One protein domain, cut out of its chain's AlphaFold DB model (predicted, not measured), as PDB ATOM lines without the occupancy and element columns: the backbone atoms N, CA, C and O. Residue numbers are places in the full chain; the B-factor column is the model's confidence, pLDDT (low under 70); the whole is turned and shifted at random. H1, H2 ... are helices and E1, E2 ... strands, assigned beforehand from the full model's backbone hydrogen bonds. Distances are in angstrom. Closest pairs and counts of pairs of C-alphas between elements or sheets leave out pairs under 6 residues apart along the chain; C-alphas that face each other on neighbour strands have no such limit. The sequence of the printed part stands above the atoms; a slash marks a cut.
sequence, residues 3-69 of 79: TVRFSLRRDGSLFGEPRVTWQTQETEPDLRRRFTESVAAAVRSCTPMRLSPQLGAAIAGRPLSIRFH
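This is residues 3 to 69 of the 79 residues of an uncharacterized protein of Bosea sp. 32-68-6 (UniProt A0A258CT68). A strongly twisted sheet of three strands has one long helix, H1, along one of its faces, and a short helix, H2, sits at one end of the rod that they make. The other face of the sheet has no named helix over it. The printed part has 67 residues, with E1, E2, H1, H2 and E3 along the chain; the sheet's order is E2, E1, E3, antiparallel throughout, and the class is mixed, helices and strands. The whole is only just loose, close to compact, with a radius of gyration of the C-alphas of 13.2 A and spans of 42 by 19 by 18 A.

Inner strand E1, residues 3 to 8, begins at C-alpha 3 (-41.594, -43.098, 48.895) and is 16.4 A long. E2, residues 14 to 23, is 21.4 A long and bends by 61 degrees at residue 17. E3, residues 64 to 68, ends at C-alpha 68 (-43.813, -48.741, 48.209). H1, residues 29 to 45, is 24.3 A long; H2 is residues 53 to 59.

E1 and E2 form a hairpin, with N 5 and O 19 at 2.8 A. E1 and E3 are antiparallel at 141 degrees, with N 64 and O 6 at 2.8 A. H1 is on the sheet in two layers, helix on one face, at a height of 8.9 A. It lies over E1 and only just over E2, where 3 of its C-alphas fall, and runs along the strands, at 27 degrees to E1 on the local plane. The closest C-alphas of E2 and H1, Pro 18 and Ala 40, are 6.0 A apart. E2, H1 H2 and E3 make a split strand-helix-strand unit, two strands running the same way with E1 between them; its crossover is left-handed. H2 is not on the sheet; the closest C-alphas of E1 and H2, Leu 8 and Ile 59, are 7.1 A apart. H2 is apart from E2 and H1. In H1 and H2 every O i to N i+4 pair is within hydrogen-bond range.

The C-alphas farthest apart, Glu 28 and Gln 54, are 42.6 A apart. The printed part has no cut and no long link. Mean pLDDT of the printed part is 91.8; residues 25 to 27 are under 70.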
ATOM      1  N   THR A   3     -40.476 -44.027  49.046       93.06
ATOM      2  CA  THR A   3     -41.594 -43.098  48.895       93.06
ATOM      3  C   THR A   3     -41.511 -42.466  47.523       93.06
ATOM      4  O   THR A   3     -40.468 -41.939  47.137       93.06
ATOM      5  N   VAL A   4     -42.622 -42.530  46.796       94.81
ATOM      6  CA  VAL A   4     -42.751 -41.962  45.460       94.81
ATOM      7  C   VAL A   4     -43.791 -40.874  45.482       94.81
ATOM      8  O   VAL A   4     -44.889 -41.057  46.006       94.81
ATOM      9  N   ARG A   5     -43.414 -39.742  44.897       95.81
ATOM     10  CA  ARG A   5     -44.263 -38.580  44.733       95.81
ATOM     11  C   ARG A   5     -44.603 -38.397  43.264       95.81
ATOM     12  O   ARG A   5     -43.712 -38.345  42.417       95.81
ATOM     13  N   PHE A   6     -45.888 -38.279  42.971       96.06
ATOM     14  CA  PHE A   6     -46.405 -38.014  41.632       96.06
ATOM     15  C   PHE A   6     -47.700 -37.214  41.730       96.06
ATOM     16  O   PHE A   6     -48.247 -37.049  42.813       96.06
ATOM     17  N   SER A   7     -48.178 -36.684  40.613       97.12
ATOM     18  CA  SER A   7     -49.476 -36.011  40.540       97.12
ATOM     19  C   SER A   7     -50.280 -36.608  39.394       97.12
ATOM     20  O   SER A   7     -49.709 -37.194  38.473       97.12
ATOM     21  N   LEU A   8     -51.600 -36.463  39.440       97.56
ATOM     22  CA  LEU A   8     -52.499 -36.913  38.380       97.56
ATOM     23  C   LEU A   8     -53.202 -35.713  37.743       97.56
ATOM     24  O   LEU A   8     -53.384 -34.679  38.383       97.56
ATOM     25  N   ARG A   9     -53.605 -35.838  36.481       97.81
ATOM     26  CA  ARG A   9     -54.587 -34.951  35.848       97.81
ATOM     27  C   ARG A   9     -55.999 -35.349  36.277       97.81
ATOM     28  O   ARG A   9     -56.216 -36.397  36.881       97.81
ATOM     29  N   ARG A  10     -56.981 -34.512  35.927       97.31
ATOM     30  CA  ARG A  10     -58.405 -34.755  36.215       97.31
ATOM     31  C   ARG A  10     -58.920 -36.072  35.613       97.31
ATOM     32  O   ARG A  10     -59.810 -36.681  36.192       97.31
ATOM     33  N   ASP A  11     -58.351 -36.502  34.489       96.81
ATOM     34  CA  ASP A  11     -58.662 -37.757  33.789       96.81
ATOM     35  C   ASP A  11     -57.923 -38.986  34.358       96.81
ATOM     36  O   ASP A  11     -58.035 -40.084  33.821       96.81
ATOM     37  N   GLY A  12     -57.143 -38.806  35.431       96.75
ATOM     38  CA  GLY A  12     -56.358 -39.865  36.057       96.75
ATOM     39  C   GLY A  12     -55.033 -40.185  35.362       96.75
ATOM     40  O   GLY A  12     -54.325 -41.077  35.829       96.75
ATOM     41  N   SER A  13     -54.660 -39.484  34.286       97.50
ATOM     42  CA  SER A  13     -53.336 -39.625  33.660       97.50
ATOM     43  C   SER A  13     -52.228 -39.006  34.519       97.50
ATOM     44  O   SER A  13     -52.469 -38.096  35.315       97.50
ATOM     45  N   LEU A  14     -50.986 -39.470  34.357       96.75
ATOM     46  CA  LEU A  14     -49.835 -38.935  35.091       96.75
ATOM     47  C   LEU A  14     -49.532 -37.481  34.721       96.75
ATOM     48  O   LEU A  14     -49.245 -37.169  33.564       96.75
ATOM     49  N   PHE A  15     -49.515 -36.596  35.715       96.19
ATOM     50  CA  PHE A  15     -49.010 -35.237  35.569       96.19
ATOM     51  C   PHE A  15     -47.506 -35.219  35.870       96.19
ATOM     52  O   PHE A  15     -47.083 -35.129  37.025       96.19
ATOM     53  N   GLY A  16     -46.702 -35.313  34.809       92.06
ATOM     54  CA  GLY A  16     -45.245 -35.379  34.896       92.06
ATOM     55  C   GLY A  16     -44.721 -36.768  35.268       92.06
ATOM     56  O   GLY A  16     -45.456 -37.752  35.295       92.06
ATOM     57  N   GLU A  17     -43.418 -36.836  35.533       90.94
ATOM     58  CA  GLU A  17     -42.726 -38.090  35.832       90.94
ATOM     59  C   GLU A  17     -42.774 -38.401  37.342       90.94
ATOM     60  O   GLU A  17     -42.371 -37.536  38.131       90.94
ATOM     61  N   PRO A  18     -43.225 -39.597  37.776       93.44
ATOM     62  CA  PRO A  18     -43.130 -40.023  39.171       93.44
ATOM     63  C   PRO A  18     -41.684 -39.982  39.680       93.44
ATOM     64  O   PRO A  18     -40.754 -40.446  39.024       93.44
ATOM     65  N   ARG A  19     -41.482 -39.433  40.881       91.38
ATOM     66  CA  ARG A  19     -40.151 -39.277  41.483       91.38
ATOM     67  C   ARG A  19     -40.053 -40.025  42.799       91.38
ATOM     68  O   ARG A  19     -40.889 -39.838  43.680       91.38
ATOM     69  N   VAL A  20     -38.996 -40.812  42.964       91.00
ATOM     70  CA  VAL A  20     -38.613 -41.351  44.273       91.00
ATOM     71  C   VAL A  20     -38.047 -40.206  45.111       91.00
ATOM     72  O   VAL A  20     -37.056 -39.590  44.731       91.00
ATOM     73  N   THR A  21     -38.695 -39.892  46.231       91.19
ATOM     74  CA  THR A  21     -38.261 -38.827  47.153       91.19
ATOM     75  C   THR A  21     -37.495 -39.367  48.351       91.19
ATOM     76  O   THR A  21     -36.792 -38.620  49.019       91.19
ATOM     77  N   TRP A  22     -37.651 -40.656  48.651       88.81
ATOM     78  CA  TRP A  22     -36.932 -41.332  49.722       88.81
ATOM     79  C   TRP A  22     -36.803 -42.818  49.410       88.81
ATOM     80  O   TRP A  22     -37.710 -43.412  48.825       88.81
ATOM     81  N   GLN A  23     -35.705 -43.423  49.846       83.56
ATOM     82  CA  GLN A  23     -35.447 -44.854  49.743       83.56
ATOM     83  C   GLN A  23     -34.577 -45.321  50.909       83.56
ATOM     84  O   GLN A  23     -33.756 -44.555  51.415       83.56
ATOM     85  N   THR A  24     -34.749 -46.575  51.324       80.81
ATOM     86  CA  THR A  24     -33.886 -47.211  52.330       80.81
ATOM     87  C   THR A  24     -32.424 -47.184  51.858       80.81
ATOM     88  O   THR A  24     -32.144 -47.529  50.711       80.81
ATOM     89  N   GLN A  25     -31.504 -46.739  52.721       69.50
ATOM     90  CA  GLN A  25     -30.092 -46.522  52.366       69.50
ATOM     91  C   GLN A  25     -29.262 -47.817  52.317       69.50
ATOM     92  O   GLN A  25     -28.295 -47.887  51.564       69.50
ATOM     93  N   GLU A  26     -29.664 -48.854  53.051       67.81
ATOM     94  CA  GLU A  26     -28.920 -50.113  53.239       67.81
ATOM     95  C   GLU A  26     -29.076 -51.101  52.069       67.81
ATOM     96  O   GLU A  26     -29.291 -52.294  52.257       67.81
ATOM     97  N   THR A  27     -29.073 -50.615  50.830       69.25
ATOM     98  CA  THR A  27     -29.306 -51.463  49.651       69.25
ATOM     99  C   THR A  27     -28.258 -51.197  48.584       69.25
ATOM    100  O   THR A  27     -27.911 -50.041  48.330       69.25
ATOM    101  N   GLU A  28     -27.771 -52.269  47.961       81.69
ATOM    102  CA  GLU A  28     -26.790 -52.261  46.871       81.69
ATOM    103  C   GLU A  28     -27.243 -51.320  45.722       81.69
ATOM    104  O   GLU A  28     -28.448 -51.242  45.437       81.69
ATOM    105  N   PRO A  29     -26.340 -50.522  45.112       83.62
ATOM    106  CA  PRO A  29     -26.716 -49.495  44.137       83.62
ATOM    107  C   PRO A  29     -27.532 -50.002  42.943       83.62
ATOM    108  O   PRO A  29     -28.494 -49.330  42.554       83.62
ATOM    109  N   ASP A  30     -27.208 -51.172  42.384       84.88
ATOM    110  CA  ASP A  30     -27.961 -51.722  41.255       84.88
ATOM    111  C   ASP A  30     -29.348 -52.202  41.667       84.88
ATOM    112  O   ASP A  30     -30.324 -51.972  40.944       84.88
ATOM    113  N   LEU A  31     -29.474 -52.828  42.837       82.50
ATOM    114  CA  LEU A  31     -30.780 -53.178  43.390       82.50
ATOM    115  C   LEU A  31     -31.646 -51.928  43.618       82.50
ATOM    116  O   LEU A  31     -32.840 -51.923  43.318       82.50
ATOM    117  N   ARG A  32     -31.042 -50.826  44.068       82.69
ATOM    118  CA  ARG A  32     -31.729 -49.544  44.276       82.69
ATOM    119  C   ARG A  32     -32.239 -48.924  42.973       82.69
ATOM    120  O   ARG A  32     -33.369 -48.426  42.924       82.69
ATOM    121  N   ARG A  33     -31.427 -48.979  41.914       87.06
ATOM    122  CA  ARG A  33     -31.802 -48.538  40.563       87.06
ATOM    123  C   ARG A  33     -32.956 -49.373  40.012       87.06
ATOM    124  O   ARG A  33     -33.993 -48.807  39.674       87.06
ATOM    125  N   ARG A  34     -32.820 -50.704  40.019       87.56
ATOM    126  CA  ARG A  34     -33.864 -51.643  39.566       87.56
ATOM    127  C   ARG A  34     -35.166 -51.460  40.341       87.56
ATOM    128  O   ARG A  34     -36.245 -51.418  39.753       87.56
ATOM    129  N   PHE A  35     -35.074 -51.277  41.658       85.44
ATOM    130  CA  PHE A  35     -36.237 -50.989  42.485       85.44
ATOM    131  C   PHE A  35     -36.907 -49.668  42.083       85.44
ATOM    132  O   PHE A  35     -38.115 -49.646  41.859       85.44
ATOM    133  N   THR A  36     -36.140 -48.589  41.905       87.31
ATOM    134  CA  THR A  36     -36.663 -47.286  41.453       87.31
ATOM    135  C   THR A  36     -37.381 -47.385  40.104       87.31
ATOM    136  O   THR A  36     -38.502 -46.892  39.967       87.31
ATOM    137  N   GLU A  37     -36.775 -48.066  39.131       90.38
ATOM    138  CA  GLU A  37     -37.364 -48.304  37.809       90.38
ATOM    139  C   GLU A  37     -38.669 -49.105  37.914       90.38
ATOM    140  O   GLU A  37     -39.681 -48.711  37.332       90.38
ATOM    141  N   SER A  38     -38.683 -50.175  38.720       90.56
ATOM    142  CA  SER A  38     -39.885 -50.991  38.933       90.56
ATOM    143  C   SER A  38     -41.036 -50.201  39.556       90.56
ATOM    144  O   SER A  38     -42.187 -50.369  39.154       90.56
ATOM    145  N   VAL A  39     -40.749 -49.292  40.492       90.62
ATOM    146  CA  VAL A  39     -41.785 -48.474  41.123       90.62
ATOM    147  C   VAL A  39     -42.342 -47.447  40.137       90.62
ATOM    148  O   VAL A  39     -43.558 -47.274  40.058       90.62
ATOM    149  N   ALA A  40     -41.485 -46.795  39.346       90.00
ATOM    150  CA  ALA A  40     -41.940 -45.879  38.301       90.00
ATOM    151  C   ALA A  40     -42.802 -46.607  37.253       90.00
ATOM    152  O   ALA A  40     -43.866 -46.113  36.871       90.00
ATOM    153  N   ALA A  41     -42.394 -47.812  36.840       92.88
ATOM    154  CA  ALA A  41     -43.167 -48.666  35.942       92.88
ATOM    155  C   ALA A  41     -44.525 -49.062  36.543       92.88
ATOM    156  O   ALA A  41     -45.540 -48.978  35.852       92.88
ATOM    157  N   ALA A  42     -44.569 -49.412  37.834       92.56
ATOM    158  CA  ALA A  42     -45.810 -49.734  38.530       92.56
ATOM    159  C   ALA A  42     -46.793 -48.554  38.503       92.56
ATOM    160  O   ALA A  42     -47.947 -48.732  38.117       92.56
ATOM    161  N   VAL A  43     -46.333 -47.336  38.819       94.00
ATOM    162  CA  VAL A  43     -47.184 -46.134  38.752       94.00
ATOM    163  C   VAL A  43     -47.727 -45.934  37.336       94.00
ATOM    164  O   VAL A  43     -48.933 -45.764  37.176       94.00
ATOM    165  N   ARG A  44     -46.874 -46.015  36.307       93.44
ATOM    166  CA  ARG A  44     -47.305 -45.867  34.906       93.44
ATOM    167  C   ARG A  44     -48.342 -46.920  34.510       93.44
ATOM    168  O   ARG A  44     -49.331 -46.567  33.880       93.44
ATOM    169  N   SER A  45     -48.156 -48.173  34.930       94.75
ATOM    170  CA  SER A  45     -49.069 -49.286  34.626       94.75
ATOM    171  C   SER A  45     -50.466 -49.122  35.232       94.75
ATOM    172  O   SER A  45     -51.442 -49.635  34.691       94.75
ATOM    173  N   CYS A  46     -50.579 -48.380  36.335       94.19
ATOM    174  CA  CYS A  46     -51.855 -48.085  36.983       94.19
ATOM    175  C   CYS A  46     -52.523 -46.806  36.453       94.19
ATOM    176  O   CYS A  46     -53.591 -46.438  36.947       94.19
ATOM    177  N   THR A  47     -51.912 -46.120  35.481       94.31
ATOM    178  CA  THR A  47     -52.461 -44.899  34.884       94.31
ATOM    179  C   THR A  47     -52.856 -45.090  33.416       94.31
ATOM    180  O   THR A  47     -52.143 -45.782  32.693       94.31
ATOM    181  N   PRO A  48     -53.959 -44.468  32.949       95.94
ATOM    182  CA  PRO A  48     -54.817 -43.531  33.678       95.94
ATOM    183  C   PRO A  48     -55.674 -44.209  34.761       95.94
ATOM    184  O   PRO A  48     -56.307 -45.239  34.538       95.94
ATOM    185  N   MET A  49     -55.673 -43.627  35.961       95.69
ATOM    186  CA  MET A  49     -56.424 -44.144  37.100       95.69
ATOM    187  C   MET A  49     -57.911 -43.830  36.921       95.69
ATOM    188  O   MET A  49     -58.280 -42.702  36.606       95.69
ATOM    189  N   ARG A  50     -58.793 -44.802  37.167       97.00
ATOM    190  CA  ARG A  50     -60.240 -44.552  37.137       97.00
ATOM    191  C   ARG A  50     -60.650 -43.722  38.352       97.00
ATOM    192  O   ARG A  50     -60.699 -44.236  39.466       97.00
ATOM    193  N   LEU A  51     -60.937 -42.444  38.122       96.06
ATOM    194  CA  LEU A  51     -61.370 -41.487  39.137       96.06
ATOM    195  C   LEU A  51     -62.814 -41.057  38.875       96.06
ATOM    196  O   LEU A  51     -63.237 -40.931  37.726       96.06
ATOM    197  N   SER A  52     -63.565 -40.774  39.940       97.88
ATOM    198  CA  SER A  52     -64.828 -40.050  39.788       97.88
ATOM    199  C   SER A  52     -64.552 -38.598  39.367       97.88
ATOM    200  O   SER A  52     -63.500 -38.052  39.721       97.88
ATOM    201  N   PRO A  53     -65.487 -37.921  38.672       97.12
ATOM    202  CA  PRO A  53     -65.287 -36.532  38.250       97.12
ATOM    203  C   PRO A  53     -64.962 -35.578  39.409       97.12
ATOM    204  O   PRO A  53     -64.100 -34.709  39.278       97.12
ATOM    205  N   GLN A  54     -65.619 -35.767  40.559       97.88
ATOM    206  CA  GLN A  54     -65.407 -34.957  41.761       97.88
ATOM    207  C   GLN A  54     -64.025 -35.210  42.376       97.88
ATOM    208  O   GLN A  54     -63.321 -34.261  42.714       97.88
ATOM    209  N   LEU A  55     -63.596 -36.476  42.464       97.44
ATOM    210  CA  LEU A  55     -62.274 -36.811  42.990       97.44
ATOM    211  C   LEU A  55     -61.167 -36.294  42.067       97.44
ATOM    212  O   LEU A  55     -60.235 -35.651  42.542       97.44
ATOM    213  N   GLY A  56     -61.299 -36.510  40.756       97.19
ATOM    214  CA  GLY A  56     -60.367 -35.988  39.759       97.19
ATOM    215  C   GLY A  56     -60.224 -34.468  39.851       97.19
ATOM    216  O   GLY A  56     -59.110 -33.957  39.803       97.19
ATOM    217  N   ALA A  57     -61.325 -33.741  40.070       96.88
ATOM    218  CA  ALA A  57     -61.297 -32.297  40.309       96.88
ATOM    219  C   ALA A  57     -60.530 -31.917  41.587       96.88
ATOM    220  O   ALA A  57     -59.781 -30.944  41.583       96.88
ATOM    221  N   ALA A  58     -60.711 -32.685  42.663       97.31
ATOM    222  CA  ALA A  58     -60.131 -32.407  43.974       97.31
ATOM    223  C   ALA A  58     -58.636 -32.757  44.088       97.31
ATOM    224  O   ALA A  58     -57.961 -32.239  44.981       97.31
ATOM    225  N   ILE A  59     -58.116 -33.654  43.238       96.88
ATOM    226  CA  ILE A  59     -56.715 -34.117  43.297       96.88
ATOM    227  C   ILE A  59     -55.862 -33.712  42.094       96.88
ATOM    228  O   ILE A  59     -54.643 -33.875  42.152       96.88
ATOM    229  N   ALA A  60     -56.455 -33.189  41.016       97.25
ATOM    230  CA  ALA A  60     -55.710 -32.808  39.819       97.25
ATOM    231  C   ALA A  60     -54.559 -31.838  40.145       97.25
ATOM    232  O   ALA A  60     -54.758 -30.806  40.784       97.25
ATOM    233  N   GLY A  61     -53.348 -32.182  39.706       96.31
ATOM    234  CA  GLY A  61     -52.130 -31.396  39.922       96.31
ATOM    235  C   GLY A  61     -51.600 -31.398  41.360       96.31
ATOM    236  O   GLY A  61     -50.564 -30.789  41.619       96.31
ATOM    237  N   ARG A  62     -52.265 -32.079  42.303       96.94
ATOM    238  CA  ARG A  62     -51.816 -32.151  43.696       96.94
ATOM    239  C   ARG A  62     -50.819 -33.302  43.874       96.94
ATOM    240  O   ARG A  62     -51.131 -34.426  43.477       96.94
ATOM    241  N   PRO A  63     -49.659 -33.061  44.513       95.75
ATOM    242  CA  PRO A  63     -48.708 -34.123  44.809       95.75
ATOM    243  C   PRO A  63     -49.296 -35.175  45.752       95.75
ATOM    244  O   PRO A  63     -49.728 -34.869  46.862       95.75
ATOM    245  N   LEU A  64     -49.246 -36.427  45.315       94.88
ATOM    246  CA  LEU A  64     -49.552 -37.625  46.081       94.88
ATOM    247  C   LEU A  64     -48.241 -38.317  46.440       94.88
ATOM    248  O   LEU A  64     -47.394 -38.514  45.571       94.88
ATOM    249  N   SER A  65     -48.089 -38.705  47.704       95.69
ATOM    250  CA  SER A  65     -46.923 -39.445  48.193       95.69
ATOM    251  C   SER A  65     -47.353 -40.837  48.636       95.69
ATOM    252  O   SER A  65     -48.065 -40.979  49.627       95.69
ATOM    253  N   ILE A  66     -46.911 -41.865  47.912       92.69
ATOM    254  CA  ILE A  66     -47.222 -43.267  48.208       92.69
ATOM    255  C   ILE A  66     -45.953 -43.991  48.638       92.69
ATOM    256  O   ILE A  66     -44.865 -43.785  48.094       92.69
ATOM    257  N   ARG A  67     -46.095 -44.851  49.642       92.62
ATOM    258  CA  ARG A  67     -45.020 -45.692  50.149       92.62
ATOM    259  C   ARG A  67     -45.081 -47.068  49.498       92.62
ATOM    260  O   ARG A  67     -46.079 -47.769  49.610       92.62
ATOM    261  N   PHE A  68     -43.993 -47.445  48.842       90.50
ATOM    262  CA  PHE A  68     -43.813 -48.741  48.209       90.50
ATOM    263  C   PHE A  68     -42.969 -49.646  49.100       90.50
ATOM    264  O   PHE A  68     -41.829 -49.330  49.467       90.50
ATOM    265  N   HIS A  69     -43.530 -50.809  49.412       87.75
ATOM    266  CA  HIS A  69     -42.845 -51.877  50.122       87.75
ATOM    267  C   HIS A  69     -42.384 -52.912  49.098       87.75
ATOM    268  O   HIS A  69     -43.159 -53.746  48.642       87.75
TER     269      HIS A  69